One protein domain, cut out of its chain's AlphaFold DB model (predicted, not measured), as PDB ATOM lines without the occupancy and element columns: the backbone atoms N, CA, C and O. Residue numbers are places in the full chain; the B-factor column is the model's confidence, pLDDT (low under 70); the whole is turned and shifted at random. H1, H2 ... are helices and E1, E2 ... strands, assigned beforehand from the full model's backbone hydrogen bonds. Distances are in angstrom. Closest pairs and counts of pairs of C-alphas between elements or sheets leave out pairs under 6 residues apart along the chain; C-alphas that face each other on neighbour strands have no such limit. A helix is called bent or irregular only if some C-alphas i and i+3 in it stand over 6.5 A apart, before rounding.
ATOM      1  N   GLU A   5      72.962  57.836 234.335       92.31
ATOM      2  CA  GLU A   5      73.997  58.740 233.816       92.31
ATOM      3  C   GLU A   5      74.672  58.135 232.583       92.31
ATOM      4  O   GLU A   5      74.905  58.808 231.574       92.31
ATOM      5  N   LYS A   6      74.919  56.822 232.623       93.56
ATOM      6  CA  LYS A   6      75.510  56.099 231.498       93.56
ATOM      7  C   LYS A   6      74.558  56.049 230.301       93.56
ATOM      8  O   LYS A   6      74.990  56.338 229.187       93.56
ATOM      9  N   LEU A   7      73.271  55.767 230.523       94.19
ATOM     10  CA  LEU A   7      72.232  55.808 229.483       94.19
ATOM     11  C   LEU A   7      72.141  57.192 228.825       94.19
ATOM     12  O   LEU A   7      72.054  57.282 227.601       94.19
ATOM     13  N   ILE A   8      72.219  58.265 229.615       94.94
ATOM     14  CA  ILE A   8      72.196  59.647 229.119       94.94
ATOM     15  C   ILE A   8      73.455  59.953 228.307       94.94
ATOM     16  O   ILE A   8      73.345  60.394 227.164       94.94
ATOM     17  N   SER A   9      74.644  59.650 228.840       95.81
ATOM     18  CA  SER A   9      75.918  59.888 228.142       95.81
ATOM     19  C   SER A   9      76.026  59.132 226.811       95.81
ATOM     20  O   SER A   9      76.633  59.617 225.859       95.81
ATOM     21  N   CYS A  10      75.400  57.955 226.719       95.50
ATOM     22  CA  CYS A  10      75.446  57.087 225.547       95.50
ATOM     23  C   CYS A  10      74.232  57.240 224.618       95.50
ATOM     24  O   CYS A  10      74.178  56.568 223.586       95.50
ATOM     25  N   ARG A  11      73.269  58.111 224.950       95.06
ATOM     26  CA  ARG A  11      71.965  58.247 224.277       95.06
ATOM     27  C   ARG A  11      72.068  58.294 222.757       95.06
ATOM     28  O   ARG A  11      71.417  57.505 222.077       95.06
ATOM     29  N   ASN A  12      72.888  59.201 222.231       95.00
ATOM     30  CA  ASN A  12      72.995  59.413 220.786       95.00
ATOM     31  C   ASN A  12      73.523  58.160 220.088       95.00
ATOM     32  O   ASN A  12      72.958  57.716 219.093       95.00
ATOM     33  N   ARG A  13      74.546  57.529 220.674       95.88
ATOM     34  CA  ARG A  13      75.151  56.309 220.140       95.88
ATOM     35  C   ARG A  13      74.165  55.141 220.149       95.88
ATOM     36  O   ARG A  13      74.095  54.399 219.179       95.88
ATOM     37  N   ILE A  14      73.373  55.012 221.216       95.25
ATOM     38  CA  ILE A  14      72.309  54.005 221.306       95.25
ATOM     39  C   ILE A  14      71.275  54.220 220.198       95.25
ATOM     40  O   ILE A  14      70.880  53.262 219.547       95.25
ATOM     41  N   GLN A  15      70.855  55.461 219.952       93.56
ATOM     42  CA  GLN A  15      69.843  55.763 218.937       93.56
ATOM     43  C   GLN A  15      70.330  55.585 217.509       93.56
ATOM     44  O   GLN A  15      69.584  55.099 216.662       93.56
ATOM     45  N   GLU A  16      71.561  55.992 217.224       93.50
ATOM     46  CA  GLU A  16      72.180  55.772 215.921       93.50
ATOM     47  C   GLU A  16      72.304  54.286 215.619       93.50
ATOM     48  O   GLU A  16      71.958  53.854 214.520       93.50
ATOM     49  N   GLU A  17      72.726  53.498 216.606       92.88
ATOM     50  CA  GLU A  17      72.800  52.055 216.459       92.88
ATOM     51  C   GLU A  17      71.401  51.459 216.283       92.88
ATOM     52  O   GLU A  17      71.171  50.707 215.342       92.88
ATOM     53  N   ALA A  18      70.430  51.879 217.096       90.56
ATOM     54  CA  ALA A  18      69.058  51.388 217.042       90.56
ATOM     55  C   ALA A  18      68.407  51.594 215.658       90.56
ATOM     56  O   ALA A  18      67.723  50.704 215.144       90.56
ATOM     57  N   LYS A  19      68.691  52.724 214.996       88.81
ATOM     58  CA  LYS A  19      68.214  53.010 213.632       88.81
ATOM     59  C   LYS A  19      68.711  51.998 212.599       88.81
ATOM     60  O   LYS A  19      67.959  51.682 211.679       88.81
ATOM     61  N   LYS A  20      69.930  51.461 212.742       88.12
ATOM     62  CA  LYS A  20      70.482  50.446 211.818       88.12
ATOM     63  C   LYS A  20      69.662  49.158 211.823       88.12
ATOM     64  O   LYS A  20      69.556  48.498 210.796       88.12
ATOM     65  N   TYR A  21      69.049  48.846 212.962       85.50
ATOM     66  CA  TYR A  21      68.184  47.682 213.157       85.50
ATOM     67  C   TYR A  21      66.693  48.004 212.943       85.50
ATOM     68  O   TYR A  21      65.832  47.161 213.180       85.50
ATOM     69  N   GLY A  22      66.357  49.219 212.489       83.75
ATOM     70  CA  GLY A  22      64.973  49.621 212.214       83.75
ATOM     71  C   GLY A  22      64.139  49.947 213.457       83.75
ATOM     72  O   GLY A  22      62.911  50.052 213.359       83.75
ATOM     73  N   PHE A  23      64.780  50.130 214.616       87.38
ATOM     74  CA  PHE A  23      64.112  50.606 215.823       87.38
ATOM     75  C   PHE A  23      63.865  52.115 215.733       87.38
ATOM     76  O   PHE A  23      64.774  52.899 215.458       87.38
ATOM     77  N   VAL A  24      62.625  52.527 215.991       84.38
ATOM     78  CA  VAL A  24      62.204  53.939 215.930       84.38
ATOM     79  C   VAL A  24      62.227  54.572 217.307       84.38
ATOM     80  O   VAL A  24      62.676  55.703 217.461       84.38
ATOM     81  N   ASN A  25      61.765  53.826 218.312       86.25
ATOM     82  CA  ASN A  25      61.692  54.301 219.684       86.25
ATOM     83  C   ASN A  25      62.475  53.360 220.592       86.25
ATOM     84  O   ASN A  25      62.256  52.150 220.574       86.25
ATOM     85  N   VAL A  26      63.341  53.955 221.407       92.06
ATOM     86  CA  VAL A  26      64.022  53.294 222.519       92.06
ATOM     87  C   VAL A  26      63.474  53.910 223.798       92.06
ATOM     88  O   VAL A  26      63.571  55.126 223.994       92.06
ATOM     89  N   ARG A  27      62.863  53.087 224.641       93.75
ATOM     90  CA  ARG A  27      62.330  53.472 225.947       93.75
ATOM     91  C   ARG A  27      63.001  52.644 227.032       93.75
ATOM     92  O   ARG A  27      63.483  51.548 226.767       93.75
ATOM     93  N   ILE A  28      63.035  53.182 228.236       93.38
ATOM     94  CA  ILE A  28      63.608  52.559 229.418       93.38
ATOM     95  C   ILE A  28      62.468  52.290 230.393       93.38
ATOM     96  O   ILE A  28      61.709  53.204 230.713       93.38
ATOM     97  N   GLY A  29      62.338  51.038 230.813       89.38
ATOM     98  CA  GLY A  29      61.337  50.585 231.774       89.38
ATOM     99  C   GLY A  29      61.968  50.186 233.106       89.38
ATOM    100  O   GLY A  29      63.170  49.887 233.189       89.38
ATOM    101  N   ALA A  30      61.136  50.172 234.143       85.50
ATOM    102  CA  ALA A  30      61.439  49.490 235.394       85.50
ATOM    103  C   ALA A  30      60.672  48.167 235.448       85.50
ATOM    104  O   ALA A  30      59.676  47.983 234.751       85.50
ATOM    105  N   GLU A  31      61.141  47.266 236.297       82.69
ATOM    106  CA  GLU A  31      60.402  46.050 236.620       82.69
ATOM    107  C   GLU A  31      59.513  46.305 237.835       82.69
ATOM    108  O   GLU A  31      59.896  47.047 238.744       82.69
ATOM    109  N   GLU A  32      58.329  45.694 237.853       78.25
ATOM    110  CA  GLU A  32      57.409  45.795 238.984       78.25
ATOM    111  C   GLU A  32      58.094  45.332 240.281       78.25
ATOM    112  O   GLU A  32      58.719  44.273 240.339       78.25
ATOM    113  N   GLY A  33      58.026  46.166 241.323       79.19
ATOM    114  CA  GLY A  33      58.714  45.931 242.596       79.19
ATOM    115  C   GLY A  33      60.183  46.374 242.640       79.19
ATOM    116  O   GLY A  33      60.797  46.300 243.702       79.19
ATOM    117  N   LEU A  34      60.748  46.874 241.533       80.00
ATOM    118  CA  LEU A  34      62.108  47.426 241.450       80.00
ATOM    119  C   LEU A  34      62.113  48.805 240.777       80.00
ATOM    120  O   LEU A  34      62.888  49.080 239.860       80.00
ATOM    121  N   GLU A  35      61.255  49.694 241.271       80.44
ATOM    122  CA  GLU A  35      61.019  51.037 240.713       80.44
ATOM    123  C   GLU A  35      62.223  51.979 240.882       80.44
ATOM    124  O   GLU A  35      62.311  53.033 240.254       80.44
ATOM    125  N   GLU A  36      63.176  51.593 241.731       84.31
ATOM    126  CA  GLU A  36      64.347  52.398 242.054       84.31
ATOM    127  C   GLU A  36      65.327  52.541 240.882       84.31
ATOM    128  O   GLU A  36      66.083  53.514 240.825       84.31
ATOM    129  N   TYR A  37      65.315  51.593 239.933       85.00
ATOM    130  CA  TYR A  37      66.330  51.525 238.886       85.00
ATOM    131  C   TYR A  37      65.771  51.117 237.524       85.00
ATOM    132  O   TYR A  37      64.905  50.246 237.431       85.00
ATOM    133  N   PRO A  38      66.352  51.649 236.435       87.44
ATOM    134  CA  PRO A  38      66.049  51.155 235.108       87.44
ATOM    135  C   PRO A  38      66.594  49.734 234.943       87.44
ATOM    136  O   PRO A  38      67.758  49.441 235.259       87.44
ATOM    137  N   ARG A  39      65.748  48.843 234.424       86.19
ATOM    138  CA  ARG A  39      66.073  47.417 234.279       86.19
ATOM    139  C   ARG A  39      65.863  46.900 232.864       86.19
ATOM    140  O   ARG A  39      66.612  46.029 232.428       86.19
ATOM    141  N   GLU A  40      64.925  47.488 232.133       88.88
ATOM    142  CA  GLU A  40      64.521  47.007 230.817       88.88
ATOM    143  C   GLU A  40      64.668  48.086 229.750       88.88
ATOM    144  O   GLU A  40      64.467  49.277 230.004       88.88
ATOM    145  N   ILE A  41      64.991  47.662 228.531       90.94
ATOM    146  CA  ILE A  41      64.965  48.522 227.349       90.94
ATOM    147  C   ILE A  41      63.843  48.029 226.442       90.94
ATOM    148  O   ILE A  41      63.870  46.903 225.947       90.94
ATOM    149  N   ILE A  42      62.858  48.894 226.222       90.81
ATOM    150  CA  ILE A  42      61.676  48.619 225.411       90.81
ATOM    151  C   ILE A  42      61.873  49.251 224.034       90.81
ATOM    152  O   ILE A  42      62.101  50.459 223.907       90.81
ATOM    153  N   LEU A  43      61.779  48.433 222.993       89.94
ATOM    154  CA  LEU A  43      62.049  48.816 221.611       89.94
ATOM    155  C   LEU A  43      60.767  48.793 220.781       89.94
ATOM    156  O   LEU A  43      59.930  47.905 220.936       89.94
ATOM    157  N   ASN A  44      60.628  49.753 219.867       85.94
ATOM    158  CA  ASN A  44      59.552  49.762 218.879       85.94
ATOM    159  C   ASN A  44      60.103  49.743 217.452       85.94
ATOM    160  O   ASN A  44      61.069  50.453 217.156       85.94
ATOM    161  N   PHE A  45      59.450  49.002 216.561       80.75
ATOM    162  CA  PHE A  45      59.806  48.914 215.146       80.75
ATOM    163  C   PHE A  45      58.923  49.816 214.285       80.75
ATOM    164  O   PHE A  45      57.765  50.057 214.607       80.75
ATOM    165  N   ASN A  46      59.455  50.273 213.149       67.31
ATOM    166  CA  ASN A  46      58.650  50.987 212.148       67.31
ATOM    167  C   ASN A  46      57.910  50.048 211.185       67.31
ATOM    168  O   ASN A  46      57.168  50.509 210.323       67.31
ATOM    169  N   SER A  47      58.196  48.743 211.224       60.59
ATOM    170  CA  SER A  47      57.777  47.821 210.169       60.59
ATOM    171  C   SER A  47      57.417  46.443 210.704       60.59
ATOM    172  O   SER A  47      58.039  45.965 211.647       60.59
ATOM    173  N   ASN A  48      56.527  45.758 209.987       57.25
ATOM    174  CA  ASN A  48      56.210  44.336 210.167       57.25
ATOM    175  C   ASN A  48      57.357  43.387 209.737       57.25
ATOM    176  O   ASN A  48      57.110  42.208 209.501       57.25
ATOM    177  N   LYS A  49      58.583  43.887 209.509       50.91
ATOM    178  CA  LYS A  49      59.663  43.159 208.810       50.91
ATOM    179  C   LYS A  49      60.947  42.958 209.608       50.91
ATOM    180  O   LYS A  49      61.884  42.362 209.081       50.91
ATOM    181  N   SER A  50      61.031  43.427 210.843       57.34
ATOM    182  CA  SER A  50      62.170  43.095 211.692       57.34
ATOM    183  C   SER A  50      62.062  41.638 212.131       57.34
ATOM    184  O   SER A  50      61.255  41.283 212.990       57.34
ATOM    185  N   SER A  51      62.876  40.767 211.529       60.81
ATOM    186  CA  SER A  51      63.066  39.431 212.082       60.81
ATOM    187  C   SER A  51      63.675  39.580 213.471       60.81
ATOM    188  O   SER A  51      64.610  40.365 213.678       60.81
ATOM    189  N   LYS A  52      63.149  38.815 214.431       64.12
ATOM    190  CA  LYS A  52      63.695  38.755 215.787       64.12
ATOM    191  C   LYS A  52      65.217  38.513 215.729       64.12
ATOM    192  O   LYS A  52      65.960  39.173 216.421       64.12
ATOM    193  N   GLU A  53      65.732  37.747 214.775       67.06
ATOM    194  CA  GLU A  53      67.178  37.524 214.568       67.06
ATOM    195  C   GLU A  53      68.068  38.786 214.534       67.06
ATOM    196  O   GLU A  53      69.235  38.721 214.915       67.06
ATOM    197  N   SER A  54      67.529  39.952 214.166       67.12
ATOM    198  CA  SER A  54      68.261  41.224 214.200       67.12
ATOM    199  C   SER A  54      68.501  41.793 215.617       67.12
ATOM    200  O   SER A  54      69.256  42.754 215.758       67.12
ATOM    201  N   TYR A  55      67.937  41.197 216.682       75.69
ATOM    202  CA  TYR A  55      68.090  41.671 218.069       75.69
ATOM    203  C   TYR A  55      69.409  41.270 218.729       75.69
ATOM    204  O   TYR A  55      69.882  42.000 219.601       75.69
ATOM    205  N   PHE A  56      69.992  40.120 218.371       82.19
ATOM    206  CA  PHE A  56      71.180  39.608 219.067       82.19
ATOM    207  C   PHE A  56      72.358  40.587 218.983       82.19
ATOM    208  O   PHE A  56      72.875  40.960 220.039       82.19
ATOM    209  N   PRO A  57      72.718  41.110 217.792       89.38
ATOM    210  CA  PRO A  57      73.833  42.047 217.682       89.38
ATOM    211  C   PRO A  57      73.563  43.367 218.413       89.38
ATOM    212  O   PRO A  57      74.463  43.948 219.019       89.38
ATOM    213  N   PHE A  58      72.310  43.834 218.414       90.62
ATOM    214  CA  PHE A  58      71.940  45.052 219.131       90.62
ATOM    215  C   PHE A  58      72.018  44.875 220.655       90.62
ATOM    216  O   PHE A  58      72.506  45.761 221.360       90.62
ATOM    217  N   ARG A  59      71.593  43.716 221.178       91.38
ATOM    218  CA  ARG A  59      71.732  43.378 222.601       91.38
ATOM    219  C   ARG A  59      73.198  43.331 223.016       91.38
ATOM    220  O   ARG A  59      73.543  43.929 224.031       91.38
ATOM    221  N   GLU A  60      74.047  42.668 222.234       92.19
ATOM    222  CA  GLU A  60      75.488  42.593 222.502       92.19
ATOM    223  C   GLU A  60      76.131  43.981 222.512       92.19
ATOM    224  O   GLU A  60      76.880  44.314 223.432       92.19
ATOM    225  N   PHE A  61      75.781  44.827 221.540       94.25
ATOM    226  CA  PHE A  61      76.220  46.218 221.512       94.25
ATOM    227  C   PHE A  61      75.843  46.964 222.801       94.25
ATOM    228  O   PHE A  61      76.684  47.643 223.392       94.25
ATOM    229  N   LEU A  62      74.597  46.827 223.267       93.62
ATOM    230  CA  LEU A  62      74.143  47.471 224.500       93.62
ATOM    231  C   LEU A  62      74.850  46.913 225.738       93.62
ATOM    232  O   LEU A  62      75.248  47.696 226.600       93.62
ATOM    233  N   GLN A  63      75.052  45.595 225.815       93.50
ATOM    234  CA  GLN A  63      75.778  44.953 226.914       93.50
ATOM    235  C   GLN A  63      77.223  45.460 226.992       93.50
ATOM    236  O   GLN A  63      77.685  45.824 228.073       93.50
ATOM    237  N   GLN A  64      77.913  45.575 225.853       93.69
ATOM    238  CA  GLN A  64      79.272  46.119 225.783       93.69
ATOM    239  C   GLN A  64      79.314  47.605 226.150       93.69
ATOM    240  O   GLN A  64      80.158  48.035 226.938       93.69
ATOM    241  N   LEU A  65      78.396  48.403 225.600       94.38
ATOM    242  CA  LEU A  65      78.373  49.846 225.818       94.38
ATOM    243  C   LEU A  65      78.044  50.183 227.273       94.38
ATOM    244  O   LEU A  65      78.727  50.995 227.900       94.38
ATOM    245  N   LEU A  66      77.012  49.549 227.829       92.38
ATOM    246  CA  LEU A  66      76.497  49.835 229.164       92.38
ATOM    247  C   LEU A  66      77.202  49.029 230.259       92.38
ATOM    248  O   LEU A  66      77.168  49.461 231.410       92.38
ATOM    249  N   ASN A  67      77.974  47.996 229.913       91.69
ATOM    250  CA  ASN A  67      78.630  47.086 230.859       91.69
ATOM    251  C   ASN A  67      77.635  46.528 231.889       91.69
ATOM    252  O   ASN A  67      77.857  46.587 233.099       91.69
ATOM    253  N   ALA A  68      76.487  46.082 231.393       88.69
ATOM    254  CA  ALA A  68      75.380  45.576 232.187       88.69
ATOM    255  C   ALA A  68      74.671  44.476 231.401       88.69
ATOM    256  O   ALA A  68      74.664  44.511 230.172       88.69
ATOM    257  N   ASP A  69      74.048  43.528 232.101       87.75
ATOM    258  CA  ASP A  69      73.104  42.638 231.433       87.75
ATOM    259  C   ASP A  69      71.849  43.423 231.035       87.75
ATOM    260  O   ASP A  69      71.362  44.268 231.794       87.75
ATOM    261  N   ILE A  70      71.377  43.163 229.820       89.31
ATOM    262  CA  ILE A  70      70.324  43.922 229.155       89.31
ATOM    263  C   ILE A  70      69.144  42.996 228.896       89.31
ATOM    264  O   ILE A  70      69.261  42.042 228.118       89.31
ATOM    265  N   THR A  71      68.004  43.345 229.483       88.38
ATOM    266  CA  THR A  71      66.695  42.815 229.101       88.38
ATOM    267  C   THR A  71      66.119  43.695 227.997       88.38
ATOM    268  O   THR A  71      65.964  44.906 228.179       88.38
ATOM    269  N   LEU A  72      65.831  43.090 226.843       88.50
ATOM    270  CA  LEU A  72      65.159  43.750 225.726       88.50
ATOM    271  C   LEU A  72      63.721  43.258 225.633       88.50
ATOM    272  O   LEU A  72      63.501  42.060 225.481       88.50
ATOM    273  N   ASN A  73      62.777  44.193 225.649       87.31
ATOM    274  CA  ASN A  73      61.364  43.927 225.414       87.31
ATOM    275  C   ASN A  73      60.907  44.650 224.145       87.31
ATOM    276  O   ASN A  73      61.356  45.760 223.848       87.31
ATOM    277  N   PHE A  74      60.007  44.039 223.383       87.19
ATOM    278  CA  PHE A  74      59.429  44.669 222.198       87.19
ATOM    279  C   PHE A  74      58.053  45.210 222.528       87.19
ATOM    280  O   PHE A  74      57.223  44.515 223.101       87.19
ATOM    281  N   HIS A  75      57.798  46.456 222.141       84.56
ATOM    282  CA  HIS A  75      56.517  47.092 222.410       84.56
ATOM    283  C   HIS A  75      55.348  46.336 221.761       84.56
ATOM    284  O   HIS A  75      54.299  46.230 222.379       84.56
ATOM    285  N   SER A  76      55.540  45.770 220.563       81.56
ATOM    286  CA  SER A  76      54.552  44.907 219.902       81.56
ATOM    287  C   SER A  76      54.200  43.682 220.742       81.56
ATOM    288  O   SER A  76      53.026  43.424 220.971       81.56
ATOM    289  N   ASP A  77      55.216  42.977 221.240       81.38
ATOM    290  CA  ASP A  77      55.049  41.743 222.009       81.38
ATOM    291  C   ASP A  77      54.362  42.055 223.350       81.38
ATOM    292  O   ASP A  77      53.426  41.368 223.742       81.38
ATOM    293  N   LEU A  78      54.746  43.162 223.999       81.44
ATOM    294  CA  LEU A  78      54.075  43.651 225.206       81.44
ATOM    295  C   LEU A  78      52.599  44.001 224.941       81.44
ATOM    296  O   LEU A  78      51.747  43.701 225.767       81.44
ATOM    297  N   LEU A  79      52.267  44.612 223.801       81.75
ATOM    298  CA  LEU A  79      50.872  44.910 223.455       81.75
ATOM    299  C   LEU A  79      50.054  43.644 223.174       81.75
ATOM    300  O   LEU A  79      48.898  43.577 223.581       81.75
ATOM    301  N   GLU A  80      50.633  42.644 222.504       79.25
ATOM    302  CA  GLU A  80      49.972  41.353 222.275       79.25
ATOM    303  C   GLU A  80      49.672  40.643 223.597       79.25
ATOM    304  O   GLU A  80      48.563  40.154 223.807       79.25
ATOM    305  N   TRP A  81      50.635  40.634 224.515       78.31
ATOM    306  CA  TRP A  81      50.472  40.013 225.825       78.31
ATOM    307  C   TRP A  81      49.519  40.777 226.751       78.31
ATOM    308  O   TRP A  81      48.994  40.181 227.682       78.31
ATOM    309  N   LEU A  82      49.233  42.056 226.488       75.88
ATOM    310  CA  LEU A  82      48.228  42.819 227.238       75.88
ATOM    311  C   LEU A  82      46.807  42.253 227.074       75.88
ATOM    312  O   LEU A  82      45.934  42.492 227.906       75.88
ATOM    313  N   ILE A  83      46.574  41.519 225.984       72.56
ATOM    314  CA  ILE A  83      45.310  40.836 225.687       72.56
ATOM    315  C   ILE A  83      45.211  39.521 226.480       72.56
ATOM    316  O   ILE A  83      44.111  39.014 226.709       72.56
ATOM    317  N   ASP A  84      46.347  38.971 226.923       68.00
ATOM    318  CA  ASP A  84      46.412  37.739 227.699       68.00
ATOM    319  C   ASP A  84      46.289  38.044 229.209       68.00
ATOM    320  O   ASP A  84      47.153  38.710 229.787       68.00
ATOM    321  N   PRO A  85      45.249  37.539 229.901       59.81
ATOM    322  CA  PRO A  85      45.071  37.756 231.338       59.81
ATOM    323  C   PRO A  85      46.183  37.134 232.205       59.81
ATOM    324  O   PRO A  85      46.218  37.382 233.411       59.81
ATOM    325  N   GLY A  86      47.083  36.328 231.630       64.75
ATOM    326  CA  GLY A  86      48.211  35.711 232.329       64.75
ATOM    327  C   GLY A  86      49.340  36.664 232.741       64.75
ATOM    328  O   GLY A  86      50.195  36.260 233.529       64.75
ATOM    329  N   PHE A  87      49.355  37.913 232.257       64.94
ATOM    330  CA  PHE A  87      50.473  38.840 232.470       64.94
ATOM    331  C   PHE A  87      50.040  40.219 233.013       64.94
ATOM    332  O   PHE A  87      50.125  41.234 232.315       64.94
ATOM    333  N   PRO A  88      49.610  40.303 234.287       59.53
ATOM    334  CA  PRO A  88      49.100  41.543 234.883       59.53
ATOM    335  C   PRO A  88      50.136  42.681 234.975       59.53
ATOM    336  O   PRO A  88      49.758  43.849 235.017       59.53
ATOM    337  N   SER A  89      51.435  42.369 234.954       72.12
ATOM    338  CA  SER A  89      52.530  43.340 235.096       72.12
ATOM    339  C   SER A  89      52.876  44.101 233.806       72.12
ATOM    340  O   SER A  89      53.661  45.046 233.823       72.12
ATOM    341  N   ILE A  90      52.282  43.743 232.665       80.62
ATOM    342  CA  ILE A  90      52.653  44.334 231.368       80.62
ATOM    343  C   ILE A  90      52.170  45.767 231.233       80.62
ATOM    344  O   ILE A  90      52.909  46.622 230.739       80.62
ATOM    345  N   GLN A  91      50.950  46.048 231.700       78.31
ATOM    346  CA  GLN A  91      50.432  47.414 231.728       78.31
ATOM    347  C   GLN A  91      51.374  48.317 232.532       78.31
ATOM    348  O   GLN A  91      51.690  49.419 232.096       78.31
ATOM    349  N   TYR A  92      51.906  47.813 233.647       80.88
ATOM    350  CA  TYR A  92      52.879  48.526 234.466       80.88
ATOM    351  C   TYR A  92      54.192  48.806 233.708       80.88
ATOM    352  O   TYR A  92      54.676  49.941 233.701       80.88
ATOM    353  N   THR A  93      54.753  47.816 233.007       82.31
ATOM    354  CA  THR A  93      55.953  47.995 232.166       82.31
ATOM    355  C   THR A  93      55.733  49.023 231.050       82.31
ATOM    356  O   THR A  93      56.628  49.805 230.724       82.31
ATOM    357  N   LEU A  94      54.539  49.059 230.455       85.25
ATOM    358  CA  LEU A  94      54.197  50.027 229.413       85.25
ATOM    359  C   LEU A  94      53.973  51.437 229.967       85.25
ATOM    360  O   LEU A  94      54.489  52.400 229.395       85.25
ATOM    361  N   ASP A  95      53.251  51.556 231.080       84.19
ATOM    362  CA  ASP A  95      52.941  52.834 231.724       84.19
ATOM    363  C   ASP A  95      54.189  53.527 232.269       84.19
ATOM    364  O   ASP A  95      54.247  54.758 232.317       84.19
ATOM    365  N   SER A  96      55.197  52.739 232.636       85.25
ATOM    366  CA  SER A  96      56.473  53.222 233.149       85.25
ATOM    367  C   SER A  96      57.524  53.514 232.083       85.25
ATOM    368  O   SER A  96      58.575  54.068 232.400       85.25
ATOM    369  N   ALA A  97      57.276  53.163 230.821       90.88
ATOM    370  CA  ALA A  97      58.276  53.262 229.767       90.88
ATOM    371  C   ALA A  97      58.635  54.730 229.462       90.88
ATOM    372  O   ALA A  97      57.888  55.442 228.781       90.88
ATOM    373  N   ILE A  98      59.814  55.173 229.905       92.88
ATOM    374  CA  ILE A  98      60.331  56.528 229.674       92.88
ATOM    375  C   ILE A  98      61.138  56.544 228.372       92.88
ATOM    376  O   ILE A  98      62.087  55.770 228.233       92.88
ATOM    377  N   PRO A  99      60.834  57.408 227.390       93.19
ATOM    378  CA  PRO A  99      61.674  57.546 226.203       93.19
ATOM    379  C   PRO A  99      63.123  57.885 226.564       93.19
ATOM    380  O   PRO A  99      63.377  58.766 227.379       93.19
ATOM    381  N   LEU A 100      64.097  57.247 225.907       94.31
ATOM    382  CA  LEU A 100      65.523  57.471 226.188       94.31
ATOM    383  C   LEU A 100      65.928  58.953 226.039       94.31
ATOM    384  O   LEU A 100      66.812  59.431 226.750       94.31
ATOM    385  N   ASN A 101      65.260  59.682 225.137       93.31
ATOM    386  CA  ASN A 101      65.433  61.126 224.932       93.31
ATOM    387  C   ASN A 101      64.883  61.996 226.062       93.31
ATOM    388  O   ASN A 101      65.325  63.132 226.209       93.31
ATOM    389  N   GLU A 102      63.932  61.479 226.830       93.38
ATOM    390  CA  GLU A 102      63.273  62.195 227.922       93.38
ATOM    391  C   GLU A 102      63.964  61.954 229.269       93.38
ATOM    392  O   GLU A 102      63.645  62.644 230.231       93.38
ATOM    393  N   LEU A 103      64.947  61.042 229.344       92.69
ATOM    394  CA  LEU A 103      65.728  60.857 230.566       92.69
ATOM    395  C   LEU A 103      66.485  62.132 230.949       92.69
ATOM    396  O   LEU A 103      67.093  62.800 230.106       92.69
ATOM    397  N   THR A 104      66.527  62.421 232.239       92.75
ATOM    398  CA  THR A 104      67.294  63.524 232.822       92.75
ATOM    399  C   THR A 104      68.216  63.012 233.927       92.75
ATOM    400  O   THR A 104      68.138  61.852 234.330       92.75
ATOM    401  N   ASN A 105      69.101  63.875 234.429       91.19
ATOM    402  CA  ASN A 105      69.983  63.549 235.559       91.19
ATOM    403  C   ASN A 105      69.252  63.543 236.916       91.19
ATOM    404  O   ASN A 105      69.890  63.420 237.957       91.19
ATOM    405  N   GLU A 106      67.933  63.732 236.926       92.25
ATOM    406  CA  GLU A 106      67.136  63.619 238.144       92.25
ATOM    407  C   GLU A 106      67.074  62.154 238.614       92.25
ATOM    408  O   GLU A 106      67.294  61.241 237.811       92.25
ATOM    409  N   PRO A 107      66.755  61.884 239.890       90.62
ATOM    410  CA  PRO A 107      66.585  60.516 240.367       90.62
ATOM    411  C   PRO A 107      65.585  59.735 239.503       90.62
ATOM    412  O   PRO A 107      64.510  60.232 239.157       90.62
ATOM    413  N   PHE A 108      65.933  58.493 239.153       90.75
ATOM    414  CA  PHE A 108      65.061  57.633 238.350       90.75
ATOM    415  C   PHE A 108      63.656  57.443 238.952       90.75
ATOM    416  O   PHE A 108      62.701  57.579 238.187       90.75
ATOM    417  N   PRO A 109      63.487  57.241 240.279       90.56
ATOM    418  CA  PRO A 109      62.158  57.103 240.888       90.56
ATOM    419  C   PRO A 109      61.230  58.292 240.612       90.56
ATOM    420  O   PRO A 109      60.033  58.121 240.377       90.56
ATOM    421  N   ASP A 110      61.777  59.509 240.576       91.38
ATOM    422  CA  ASP A 110      60.998  60.731 240.353       91.38
ATOM    423  C   ASP A 110      60.572  60.862 238.884       91.38
ATOM    424  O   ASP A 110      59.462  61.297 238.560       91.38
ATOM    425  N   GLN A 111      61.458  60.487 237.954       92.50
ATOM    426  CA  GLN A 111      61.139  60.413 236.524       92.50
ATOM    427  C   GLN A 111      60.089  59.332 236.251       92.50
ATOM    428  O   GLN A 111      59.102  59.593 235.561       92.50
ATOM    429  N   PHE A 112      60.265  58.162 236.860       89.25
ATOM    430  CA  PHE A 112      59.343  57.036 236.796       89.25
ATOM    431  C   PHE A 112      57.947  57.418 237.300       89.25
ATOM    432  O   PHE A 112      56.959  57.268 236.581       89.25
ATOM    433  N   THR A 113      57.859  58.014 238.490       89.38
ATOM    434  CA  THR A 113      56.583  58.418 239.101       89.38
ATOM    435  C   THR A 113      55.837  59.436 238.238       89.38
ATOM    436  O   THR A 113      54.623  59.330 238.050       89.38
ATOM    437  N   ARG A 114      56.549  60.410 237.656       90.94
ATOM    438  CA  ARG A 114      55.939  61.382 236.734       90.94
ATOM    439  C   ARG A 114      55.453  60.734 235.447       90.94
ATOM    440  O   ARG A 114      54.382  61.104 234.970       90.94
ATOM    441  N   GLN A 115      56.200  59.776 234.906       90.88
ATOM    442  CA  GLN A 115      55.777  59.046 233.718       90.88
ATOM    443  C   GLN A 115      54.505  58.237 233.995       90.88
ATOM    444  O   GLN A 115      53.534  58.379 233.257       90.88
ATOM    445  N   MET A 116      54.464  57.504 235.111       87.69
ATOM    446  CA  MET A 116      53.282  56.761 235.562       87.69
ATOM    447  C   MET A 116      52.068  57.673 235.794       87.69
ATOM    448  O   MET A 116      50.933  57.324 235.468       87.69
ATOM    449  N   ALA A 117      52.271  58.869 236.354       87.62
ATOM    450  CA  ALA A 117      51.194  59.841 236.523       87.62
ATOM    451  C   ALA A 117      50.684  60.373 235.171       87.62
ATOM    452  O   ALA A 117      49.475  60.509 234.974       87.62
ATOM    453  N   LYS A 118      51.593  60.641 234.228       87.56
ATOM    454  CA  LYS A 118      51.278  61.132 232.881       87.56
ATOM    455  C   LYS A 118      50.463  60.113 232.087       87.56
ATOM    456  O   LYS A 118      49.451  60.488 231.503       87.56
ATOM    457  N   THR A 119      50.860  58.843 232.085       82.44
ATOM    458  CA  THR A 119      50.137  57.774 231.376       82.44
ATOM    459  C   THR A 119      48.739  57.565 231.955       82.44
ATOM    460  O   THR A 119      47.770  57.552 231.200       82.44
ATOM    461  N   ARG A 120      48.593  57.569 233.286       78.12
ATOM    462  CA  ARG A 120      47.276  57.494 233.950       78.12
ATOM    463  C   ARG A 120      46.345  58.661 233.612       78.12
ATOM    464  O   ARG A 120      45.143  58.451 233.467       78.12
ATOM    465  N   LEU A 121      46.865  59.885 233.510       71.50
ATOM    466  CA  LEU A 121      46.066  61.050 233.108       71.50
ATOM    467  C   LEU A 121      45.595  60.937 231.656       71.50
ATOM    468  O   LEU A 121      44.428  61.194 231.378       71.50
ATOM    469  N   VAL A 122      46.471  60.490 230.751       67.62
ATOM    470  CA  VAL A 122      46.108  60.251 229.348       67.62
ATOM    471  C   VAL A 122      44.998  59.204 229.244       67.62
ATOM    472  O   VAL A 122      44.037  59.428 228.511       67.62
ATOM    473  N   SER A 123      45.070  58.108 230.007       61.47
ATOM    474  CA  SER A 123      44.013  57.087 230.018       61.47
ATOM    475  C   SER A 123      42.663  57.659 230.457       61.47
ATOM    476  O   SER A 123      41.666  57.449 229.772       61.47
ATOM    477  N   LYS A 124      42.634  58.479 231.520       61.38
ATOM    478  CA  LYS A 124      41.404  59.150 231.982       61.38
ATOM    479  C   LYS A 124      40.825  60.109 230.943       61.38
ATOM    480  O   LYS A 124      39.618  60.130 230.730       61.38
ATOM    481  N   GLU A 125      41.666  60.884 230.259       58.69
ATOM    482  CA  GLU A 125      41.200  61.784 229.197       58.69
ATOM    483  C   GLU A 125      40.642  61.034 227.979       58.69
ATOM    484  O   GLU A 125      39.740  61.535 227.303       58.69
ATOM    485  N   VAL A 126      41.195  59.861 227.656       60.34
ATOM    486  CA  VAL A 126      40.702  59.003 226.569       60.34
ATOM    487  C   VAL A 126      39.374  58.357 226.956       60.34
ATOM    488  O   VAL A 126      38.445  58.370 226.148       60.34
ATOM    489  N   GLU A 127      39.246  57.868 228.189       60.88
ATOM    490  CA  GLU A 127      37.983  57.370 228.743       60.88
ATOM    491  C   GLU A 127      36.894  58.453 228.705       60.88
ATOM    492  O   GLU A 127      35.851  58.253 228.085       60.88
ATOM    493  N   GLU A 128      37.150  59.655 229.235       57.81
ATOM    494  CA  GLU A 128      36.185  60.768 229.213       57.81
ATOM    495  C   GLU A 128      35.762  61.189 227.795       57.81
ATOM    496  O   GLU A 128      34.616  61.587 227.568       57.81
ATOM    497  N   LYS A 129      36.673  61.120 226.815       56.94
ATOM    498  CA  LYS A 129      36.343  61.377 225.404       56.94
ATOM    499  C   LYS A 129      35.495  60.263 224.800       56.94
ATOM    500  O   LYS A 129      34.656  60.568 223.958       56.94
ATOM    501  N   SER A 130      35.690  59.020 225.230       55.22
ATOM    502  CA  SER A 130      34.933  57.856 224.761       55.22
ATOM    503  C   SER A 130      33.499  57.892 225.302       55.22
ATOM    504  O   SER A 130      32.555  57.806 224.520       55.22
ATOM    505  N   TYR A 131      33.318  58.213 226.587       51.66
ATOM    506  CA  TYR A 131      31.992  58.432 227.184       51.66
ATOM    507  C   TYR A 131      31.235  59.615 226.551       51.66
ATOM    508  O   TYR A 131      30.028  59.543 226.328       51.66
ATOM    509  N   LYS A 132      31.933  60.694 226.164       49.19
ATOM    510  CA  LYS A 132      31.322  61.820 225.424       49.19
ATOM    511  C   LYS A 132      30.897  61.478 223.992       49.19
ATOM    512  O   LYS A 132      30.138  62.245 223.394       49.19
TER     513      LYS A 132
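AT A GLANCE: This is residues 5 to 132 of the 200 residues of an uncharacterized protein of Candidatus Jidaibacter acanthamoeba (UniProt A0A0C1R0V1). A small sheet of three strands forms the core, with H2 and H3 packed on one face and the short helices H4 and H5 on the other. The long helix H6 packs with its residues 115 to 120 on the end of H5, about perpendicular to it, and its residues 121 to 132 stick out as a free arm. The printed part has 128 residues, with six named helices and three named strands in the order H1 H2 E1 E2 H3 E3 H4 H5 H6; the sheet, in the order E1 E2 E3, is mixed, and the class is mostly helix. The whole is compact, with a radius of gyration of the C-alphas of 15.3 A, and spans 48 by 36 by 26 A.

IN THESE COORDINATES: H1 is residues 5 to 9, with C-alpha 5 at (73.997, 58.740, 233.816), and H2 is residues 11 to 20, 14.8 A long. E1 is residues 23 to 29, 16.2 A, and E2 is residues 40 to 45, 16.5 A. H3 is residues 52 to 66, 21.6 A; it is irregular, but only just, with C-alphas 54 and 57 6.6 A apart. E3 is residues 71 to 74, H4 residues 75 to 81 and H5 residues 90 to 95. H6 is residues 108 to 132, 36.4 A, ending with C-alpha 132 at (31.322, 61.820, 225.424).

HOW THE PARTS SIT: E1 and E2 form an antiparallel hairpin at 157 degrees, with N 27 and O 42 2.8 A apart, within hydrogen-bond range. E2 and E3 are parallel at 30 degrees, with N 43 and O 73 within range at 2.8 A. E2, H3 and E3 make a strand-helix-strand unit, two parallel neighbour strands with a helix between, and its crossover is right-handed. Residues 27 to 28 of E1 also pair, antiparallel, with residues 98 to 99. H2 is over E1 at a height over the sheet of 7.2 A. H2 and H3 only just touch, with 3 pairs of C-alphas within 8 A, the closest those of Ala 18 and Phe 58, 7.3 A, at a shallow tilt of 21 degrees, opposite ways. H1 and H3 are close but not clearly touching, with C-alphas of Lys 6 and Leu 66 6.8 A apart. H5, on the opposite face from H2, runs across the strands over E2, at 81 degrees on the local plane. H4, on the same face as H5, is over none of the strands; H4 and H5 form a helical hairpin, their closest C-alphas, those of Leu 78 and Ile 90, 6.4 A apart. H6 touches H5 with residues 115 to 120 alone, about perpendicular at 85 degrees, the closest C-alphas being those of Asp 95 and Met 116, 5.5 A. In H1, H4, H5 and H6 every O i to N i+4 pair is within hydrogen-bond range; in H2 5 of 6 are, in H3 8 of 11.

THE WHOLE: The two C-alphas farthest apart, those of Gln 64 and Lys 132, are 50.5 A apart. The printed part has no cut, and the link from H5 to H6 is long, with 12 residues. The mean pLDDT of the printed part is 82.4; residues 46 to 54, 84 to 88 and 122 to 132 are under 70.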